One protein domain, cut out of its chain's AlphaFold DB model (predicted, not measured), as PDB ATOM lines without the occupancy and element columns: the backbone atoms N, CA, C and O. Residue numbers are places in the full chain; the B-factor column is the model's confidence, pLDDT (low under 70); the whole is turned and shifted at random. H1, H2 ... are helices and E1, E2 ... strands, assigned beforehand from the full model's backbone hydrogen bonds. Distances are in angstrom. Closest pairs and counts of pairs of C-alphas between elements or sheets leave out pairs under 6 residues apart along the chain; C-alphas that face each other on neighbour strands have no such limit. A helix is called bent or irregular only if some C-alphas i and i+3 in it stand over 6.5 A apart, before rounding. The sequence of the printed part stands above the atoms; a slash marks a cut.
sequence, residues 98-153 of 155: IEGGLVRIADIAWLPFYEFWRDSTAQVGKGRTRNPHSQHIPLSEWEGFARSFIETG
ATOM      1  N   ILE A  98      15.913  39.287  54.657       86.62
ATOM      2  CA  ILE A  98      15.430  37.911  54.536       86.62
ATOM      3  C   ILE A  98      16.479  36.955  55.103       86.62
ATOM      4  O   ILE A  98      17.683  37.234  55.072       86.62
ATOM      5  N   GLU A  99      16.014  35.802  55.583       80.12
ATOM      6  CA  GLU A  99      16.857  34.673  55.966       80.12
ATOM      7  C   GLU A  99      17.970  34.421  54.930       80.12
ATOM      8  O   GLU A  99      17.734  34.356  53.723       80.12
ATOM      9  N   GLY A 100      19.210  34.328  55.414       82.88
ATOM     10  CA  GLY A 100      20.401  34.232  54.566       82.88
ATOM     11  C   GLY A 100      21.052  35.572  54.204       82.88
ATOM     12  O   GLY A 100      22.026  35.572  53.454       82.88
ATOM     13  N   GLY A 101      20.571  36.699  54.745       89.12
ATOM     14  CA  GLY A 101      21.200  38.008  54.541       89.12
ATOM     15  C   GLY A 101      20.953  38.545  53.135       89.12
ATOM     16  O   GLY A 101      21.888  38.959  52.450       89.12
ATOM     17  N   LEU A 102      19.697  38.489  52.691       90.31
ATOM     18  CA  LEU A 102      19.268  38.925  51.365       90.31
ATOM     19  C   LEU A 102      18.269  40.080  51.460       90.31
ATOM     20  O   LEU A 102      17.484  40.152  52.402       90.31
ATOM     21  N   VAL A 103      18.265  40.938  50.442       89.62
ATOM     22  CA  VAL A 103      17.323  42.058  50.290       89.62
ATOM     23  C   VAL A 103      16.565  41.895  48.974       89.62
ATOM     24  O   VAL A 103      17.175  41.574  47.946       89.62
ATOM     25  N   ARG A 104      15.237  42.082  48.976       90.31
ATOM     26  CA  ARG A 104      14.427  41.975  47.749       90.31
ATOM     27  C   ARG A 104      14.638  43.189  46.866       90.31
ATOM     28  O   ARG A 104      14.480  44.324  47.300       90.31
ATOM     29  N   ILE A 105      14.860  42.941  45.581       90.38
ATOM     30  CA  ILE A 105      14.917  44.009  44.576       90.38
ATOM     31  C   ILE A 105      13.554  44.690  44.433       90.38
ATOM     32  O   ILE A 105      13.499  45.892  44.206       90.38
ATOM     33  N   ALA A 106      12.462  43.940  44.611       88.44
ATOM     34  CA  ALA A 106      11.114  44.499  44.611       88.44
ATOM     35  C   ALA A 106      10.920  45.557  45.709       88.44
ATOM     36  O   ALA A 106      10.270  46.559  45.449       88.44
ATOM     37  N   ASP A 107      11.524  45.374  46.889       87.50
ATOM     38  CA  ASP A 107      11.429  46.339  47.990       87.50
ATOM     39  C   ASP A 107      12.317  47.565  47.717       87.50
ATOM     40  O   ASP A 107      11.892  48.697  47.923       87.50
ATOM     41  N   ILE A 108      13.514  47.359  47.146       90.44
ATOM     42  CA  ILE A 108      14.389  48.454  46.680       90.44
ATOM     43  C   ILE A 108      13.689  49.290  45.593       90.44
ATOM     44  O   ILE A 108      13.872  50.503  45.543       90.44
ATOM     45  N   ALA A 109      12.863  48.668  44.744       89.81
ATOM     46  CA  ALA A 109      12.125  49.349  43.679       89.81
ATOM     47  C   ALA A 109      11.097  50.374  44.172       89.81
ATOM     48  O   ALA A 109      10.686  51.237  43.398       89.81
ATOM     49  N   TRP A 110      10.723  50.317  45.450       87.94
ATOM     50  CA  TRP A 110       9.865  51.318  46.079       87.94
ATOM     51  C   TRP A 110      10.623  52.543  46.589       87.94
ATOM     52  O   TRP A 110       9.994  53.533  46.963       87.94
ATOM     53  N   LEU A 111      11.957  52.506  46.617       90.81
ATOM     54  CA  LEU A 111      12.756  53.630  47.084       90.81
ATOM     55  C   LEU A 111      12.831  54.730  46.019       90.81
ATOM     56  O   LEU A 111      12.960  54.441  44.827       90.81
ATOM     57  N   PRO A 112      12.842  56.007  46.434       90.81
ATOM     58  CA  PRO A 112      12.778  57.138  45.509       90.81
ATOM     59  C   PRO A 112      14.033  57.297  44.639       90.81
ATOM     60  O   PRO A 112      14.015  58.063  43.687       90.81
ATOM     61  N   PHE A 113      15.107  56.563  44.941       92.25
ATOM     62  CA  PHE A 113      16.354  56.536  44.175       92.25
ATOM     63  C   PHE A 113      16.577  55.202  43.433       92.25
ATOM     64  O   PHE A 113      17.704  54.905  43.032       92.25
ATOM     65  N   TYR A 114      15.539  54.375  43.247       92.00
ATOM     66  CA  TYR A 114      15.670  53.057  42.609       92.00
ATOM     67  C   TYR A 114      16.353  53.110  41.238       92.00
ATOM     68  O   TYR A 114      17.270  52.333  40.978       92.00
ATOM     69  N   GLU A 115      15.930  54.034  40.372       90.88
ATOM     70  CA  GLU A 115      16.490  54.180  39.024       90.88
ATOM     71  C   GLU A 115      17.997  54.467  39.088       90.88
ATOM     72  O   GLU A 115      18.790  53.828  38.397       90.88
ATOM     73  N   PHE A 116      18.404  55.342  40.009       91.62
ATOM     74  CA  PHE A 116      19.806  55.658  40.248       91.62
ATOM     75  C   PHE A 116      20.605  54.454  40.766       91.62
ATOM     76  O   PHE A 116      21.697  54.177  40.266       91.62
ATOM     77  N   TRP A 117      20.065  53.700  41.729       91.88
ATOM     78  CA  TRP A 117      20.694  52.466  42.215       91.88
ATOM     79  C   TRP A 117      20.833  51.415  41.102       91.88
ATOM     80  O   TRP A 117      21.884  50.780  40.951       91.88
ATOM     81  N   ARG A 118      19.786  51.232  40.289       89.31
ATOM     82  CA  ARG A 118      19.777  50.272  39.178       89.31
ATOM     83  C   ARG A 118      20.875  50.599  38.170       89.31
ATOM     84  O   ARG A 118      21.627  49.710  37.774       89.31
ATOM     85  N   ASP A 119      20.997  51.865  37.791       88.19
ATOM     86  CA  ASP A 119      21.988  52.302  36.812       88.19
ATOM     87  C   ASP A 119      23.415  52.215  37.386       88.19
ATOM     88  O   ASP A 119      24.331  51.726  36.721       88.19
ATOM     89  N   SER A 120      23.582  52.575  38.660       84.69
ATOM     90  CA  SER A 120      24.833  52.449  39.418       84.69
ATOM     91  C   SER A 120      25.350  51.005  39.463       84.69
ATOM     92  O   SER A 120      26.512  50.731  39.152       84.69
ATOM     93  N   THR A 121      24.474  50.048  39.778       78.69
ATOM     94  CA  THR A 121      24.831  48.618  39.825       78.69
ATOM     95  C   THR A 121      25.094  48.019  38.440       78.69
ATOM     96  O   THR A 121      25.953  47.144  38.296       78.69
ATOM     97  N   ALA A 122      24.429  48.520  37.394       71.25
ATOM     98  CA  ALA A 122      24.680  48.102  36.015       71.25
ATOM     99  C   ALA A 122      26.074  48.527  35.513       71.25
ATOM    100  O   ALA A 122      26.709  47.793  34.750       71.25
ATOM    101  N   GLN A 123      26.584  49.678  35.961       61.88
ATOM    102  CA  GLN A 123      27.909  50.176  35.570       61.88
ATOM    103  C   GLN A 123      29.066  49.409  36.233       61.88
ATOM    104  O   GLN A 123      30.076  49.149  35.572       61.88
ATOM    105  N   VAL A 124      28.900  48.970  37.487       59.69
ATOM    106  CA  VAL A 124      29.872  48.115  38.206       59.69
ATOM    107  C   VAL A 124      29.999  46.726  37.548       59.69
ATOM    108  O   VAL A 124      31.055  46.093  37.586       59.69
ATOM    109  N   GLY A 125      28.947  46.270  36.860       52.69
ATOM    110  CA  GLY A 125      28.841  44.955  36.223       52.69
ATOM    111  C   GLY A 125      29.604  44.751  34.909       52.69
ATOM    112  O   GLY A 125      29.491  43.668  34.330       52.69
ATOM    113  N   LYS A 126      30.425  45.704  34.431       51.25
ATOM    114  CA  LYS A 126      31.196  45.559  33.169       51.25
ATOM    115  C   LYS A 126      32.189  44.371  33.134       51.25
ATOM    116  O   LYS A 126      32.794  44.135  32.092       51.25
ATOM    117  N   GLY A 127      32.319  43.592  34.215       50.53
ATOM    118  CA  GLY A 127      33.014  42.291  34.244       50.53
ATOM    119  C   GLY A 127      32.260  41.124  34.913       50.53
ATOM    120  O   GLY A 127      32.741  39.993  34.871       50.53
ATOM    121  N   ARG A 128      31.086  41.351  35.520       48.91
ATOM    122  CA  ARG A 128      30.236  40.319  36.148       48.91
ATOM    123  C   ARG A 128      28.773  40.672  35.891       48.91
ATOM    124  O   ARG A 128      28.228  41.579  36.507       48.91
ATOM    125  N   THR A 129      28.134  39.952  34.976       51.31
ATOM    126  CA  THR A 129      26.706  40.117  34.684       51.31
ATOM    127  C   THR A 129      25.876  39.608  35.860       51.31
ATOM    128  O   THR A 129      25.827  38.399  36.102       51.31
ATOM    129  N   ARG A 130      25.215  40.515  36.590       60.31
ATOM    130  CA  ARG A 130      24.151  40.151  37.535       60.31
ATOM    131  C   ARG A 130      23.073  39.399  36.756       60.31
ATOM    132  O   ARG A 130      22.675  39.846  35.684       60.31
ATOM    133  N   ASN A 131      22.626  38.249  37.264       62.62
ATOM    134  CA  ASN A 131      21.544  37.505  36.625       62.62
ATOM    135  C   ASN A 131      20.296  38.413  36.581       62.62
ATOM    136  O   ASN A 131      19.812  38.787  37.652       62.62
ATOM    137  N   PRO A 132      19.771  38.770  35.394       60.34
ATOM    138  CA  PRO A 132      18.621  39.665  35.271       60.34
ATOM    139  C   PRO A 132      17.340  39.083  35.885       60.34
ATOM    140  O   PRO A 132      16.398  39.823  36.145       60.34
ATOM    141  N   HIS A 133      17.311  37.775  36.162       62.25
ATOM    142  CA  HIS A 133      16.208  37.101  36.849       62.25
ATOM    143  C   HIS A 133      16.382  37.013  38.371       62.25
ATOM    144  O   HIS A 133      15.505  36.472  39.046       62.25
ATOM    145  N   SER A 134      17.496  37.500  38.933       78.12
ATOM    146  CA  SER A 134      17.646  37.526  40.389       78.12
ATOM    147  C   SER A 134      16.603  38.459  40.990       78.12
ATOM    148  O   SER A 134      16.494  39.611  40.580       78.12
ATOM    149  N   GLN A 135      15.852  37.962  41.970       87.19
ATOM    150  CA  GLN A 135      14.863  38.742  42.721       87.19
ATOM    151  C   GLN A 135      15.446  39.347  44.008       87.19
ATOM    152  O   GLN A 135      14.799  40.173  44.652       87.19
ATOM    153  N   HIS A 136      16.672  38.958  44.365       90.50
ATOM    154  CA  HIS A 136      17.340  39.339  45.605       90.50
ATOM    155  C   HIS A 136      18.791  39.756  45.347       90.50
ATOM    156  O   HIS A 136      19.399  39.317  44.363       90.50
ATOM    157  N   ILE A 137      19.344  40.558  46.256       91.12
ATOM    158  CA  ILE A 137      20.780  40.853  46.336       91.12
ATOM    159  C   ILE A 137      21.329  40.523  47.732       91.12
ATOM    160  O   ILE A 137      20.564  40.556  48.701       91.12
ATOM    161  N   PRO A 138      22.632  40.212  47.860       92.31
ATOM    162  CA  PRO A 138      23.281  40.087  49.160       92.31
ATOM    163  C   PRO A 138      23.184  41.381  49.971       92.31
ATOM    164  O   PRO A 138      23.360  42.475  49.434       92.31
ATOM    165  N   LEU A 139      22.993  41.248  51.282       90.06
ATOM    166  CA  LEU A 139      22.978  42.372  52.217       90.06
ATOM    167  C   LEU A 139      24.263  43.202  52.130       90.06
ATOM    168  O   LEU A 139      24.202  44.422  52.156       90.06
ATOM    169  N   SER A 140      25.421  42.562  51.962       90.38
ATOM    170  CA  SER A 140      26.702  43.262  51.831       90.38
ATOM    171  C   SER A 140      26.793  44.134  50.574       90.38
ATOM    172  O   SER A 140      27.413  45.195  50.615       90.38
ATOM    173  N   GLU A 141      26.168  43.719  49.468       91.31
ATOM    174  CA  GLU A 141      26.079  44.526  48.245       91.31
ATOM    175  C   GLU A 141      25.180  45.744  48.480       91.31
ATOM    176  O   GLU A 141      25.551  46.865  48.132       91.31
ATOM    177  N   TRP A 142      24.035  45.532  49.136       92.00
ATOM    178  CA  TRP A 142      23.123  46.612  49.506       92.00
ATOM    179  C   TRP A 142      23.771  47.622  50.455       92.00
ATOM    180  O   TRP A 142      23.755  48.817  50.181       92.00
ATOM    181  N   GLU A 143      24.375  47.159  51.550       91.19
ATOM    182  CA  GLU A 143      25.008  48.029  52.543       91.19
ATOM    183  C   GLU A 143      26.215  48.774  51.979       91.19
ATOM    184  O   GLU A 143      26.436  49.927  52.347       91.19
ATOM    185  N   GLY A 144      26.980  48.142  51.085       91.12
ATOM    186  CA  GLY A 144      28.088  48.796  50.392       91.12
ATOM    187  C   GLY A 144      27.607  49.993  49.574       91.12
ATOM    188  O   GLY A 144      28.141  51.091  49.720       91.12
ATOM    189  N   PHE A 145      26.551  49.799  48.779       93.19
ATOM    190  CA  PHE A 145      25.910  50.897  48.056       93.19
ATOM    191  C   PHE A 145      25.333  51.943  49.016       93.19
ATOM    192  O   PHE A 145      25.633  53.124  48.880       93.19
ATOM    193  N   ALA A 146      24.528  51.526  49.997       92.25
ATOM    194  CA  ALA A 146      23.808  52.438  50.878       92.25
ATOM    195  C   ALA A 146      24.759  53.350  51.663       92.25
ATOM    196  O   ALA A 146      24.510  54.548  51.739       92.25
ATOM    197  N   ARG A 147      25.869  52.818  52.194       92.69
ATOM    198  CA  ARG A 147      26.884  53.626  52.890       92.69
ATOM    199  C   ARG A 147      27.511  54.659  51.958       92.69
ATOM    200  O   ARG A 147      27.496  55.839  52.286       92.69
ATOM    201  N   SER A 148      27.971  54.231  50.780       93.25
ATOM    202  CA  SER A 148      28.554  55.136  49.779       93.25
ATOM    203  C   SER A 148      27.570  56.235  49.375       93.25
ATOM    204  O   SER A 148      27.920  57.413  49.312       93.25
ATOM    205  N   PHE A 149      26.311  55.858  49.161       93.75
ATOM    206  CA  PHE A 149      25.253  56.780  48.782       93.75
ATOM    207  C   PHE A 149      24.928  57.787  49.892       93.75
ATOM    208  O   PHE A 149      24.801  58.977  49.622       93.75
ATOM    209  N   ILE A 150      24.848  57.340  51.148       93.50
ATOM    210  CA  ILE A 150      24.628  58.207  52.314       93.50
ATOM    211  C   ILE A 150      25.802  59.172  52.521       93.50
ATOM    212  O   ILE A 150      25.590  60.296  52.967       93.50
ATOM    213  N   GLU A 151      27.026  58.767  52.200       92.88
ATOM    214  CA  GLU A 151      28.212  59.612  52.367       92.88
ATOM    215  C   GLU A 151      28.358  60.652  51.250       92.88
ATOM    216  O   GLU A 151      28.778  61.777  51.513       92.88
ATOM    217  N   THR A 152      28.012  60.295  50.012       90.69
ATOM    218  CA  THR A 152      28.395  61.093  48.832       90.69
ATOM    219  C   THR A 152      27.224  61.611  48.001       90.69
ATOM    220  O   THR A 152      27.427  62.483  47.162       90.69
ATOM    221  N   GLY A 153      26.012  61.078  48.189       84.12
ATOM    222  CA  GLY A 153      24.816  61.431  47.408       84.12
ATOM    223  C   GLY A 153      24.834  60.950  45.954       84.12
ATOM    224  O   GLY A 153      23.818  61.036  45.263       84.12
TER     225      GLY A 153
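This is residues 98 to 153 of the 155 residues of an uncharacterized protein of Tropicibacter phthalicicus (UniProt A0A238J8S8). The backbone makes a small open frame: a short two-strand ladder of E1 and E2 at one end of the long helix H3, with H2 set crosswise near H3 and tiny H1 following E1. After H2 the chain loops out and folds back to E2 through a long link, and residues 123 to 129 stick out from the rest. The printed part has 56 residues, with three named helices and two named strands in the order E1, H1, H2, E2, H3, and the sheet, in the order E1 - E2, is antiparallel. The class is mostly helix, with 29 residues in helices and 6 in strands. The whole is compact, with a radius of gyration of the C-alphas of 11.2 A, and the C-alphas span 28 by 26 by 19 A along their three main axes.

The printed part begins at Ile 98, and strand E1 follows at residues 102 to 104, 6.8 A from first to last C-alpha, with C-alpha 102 at (19.268, 38.925, 51.365). Helix H1, residues 105 to 108, measures 4.9 A from first to last C-alpha. Helix H2 holds residues 114 to 124 and is 15.7 A long by the same measure, beginning with C-alpha 114 at (15.670, 53.057, 42.609). Strand E2, residues 136 to 138, measures 7.0 A. Helix H3, residues 139 to 152, is the longest helix with 14 residues and 19.8 A, and its C-alpha 152 is at (28.395, 61.093, 48.832). None of the helices is bent or irregular.

E1 and E2 are antiparallel neighbour strands, with 147 degrees between their N-to-C directions. C-alphas 102 and 138 face each other at 4.7 A, and C-alphas 104 and 136 at 4.5 A. N 103 and O 137 are within hydrogen-bond range at 2.9 A, and so are N 137 and O 103, also at 2.9 A. H3 comes nearest to E1 with the C-alphas of Leu 102 and Leu 139, 5.1 A apart, and there are 3 pairs of C-alphas within 8 A between the two. The closest C-alphas of H1 and E2 are those of Ile 105 and His 136, 5.4 A apart. H1 and H2 are close but not clearly touching, and their closest C-alphas, those of Ile 108 and Tyr 114, are 6.3 A apart. H2 and H3 are also close but not clearly touching, with the C-alphas of Trp 117 and Phe 145 closest at 8.0 A. The lines of H2 and H3 stand at 75 degrees, about perpendicular. H1 and H3 are apart, and E1 and H2 are apart. In H2 and H3 every O i to N i+4 pair is within hydrogen-bond range, while H1 is too short for such a pair and its one O i to N i+3 pair is within range.

The two C-alphas farthest apart in the domain, those of His 133 and Glu 151, are 29.9 A apart, and the first and last printed C-alphas, those of Ile 98 and Gly 153, are 26.3 A apart. The printed part has no cut. The links from E1 to H1, from H1 to H2 and from E2 to H3 are tight, and the link from H2 to E2, with 11 residues between them, is long. Residues 123 to 129, of which 123 and 124 belong to H2, stand free. The mean pLDDT of the printed part is 82.7, and the model's confidence is low, under 70, at residues 123 to 133.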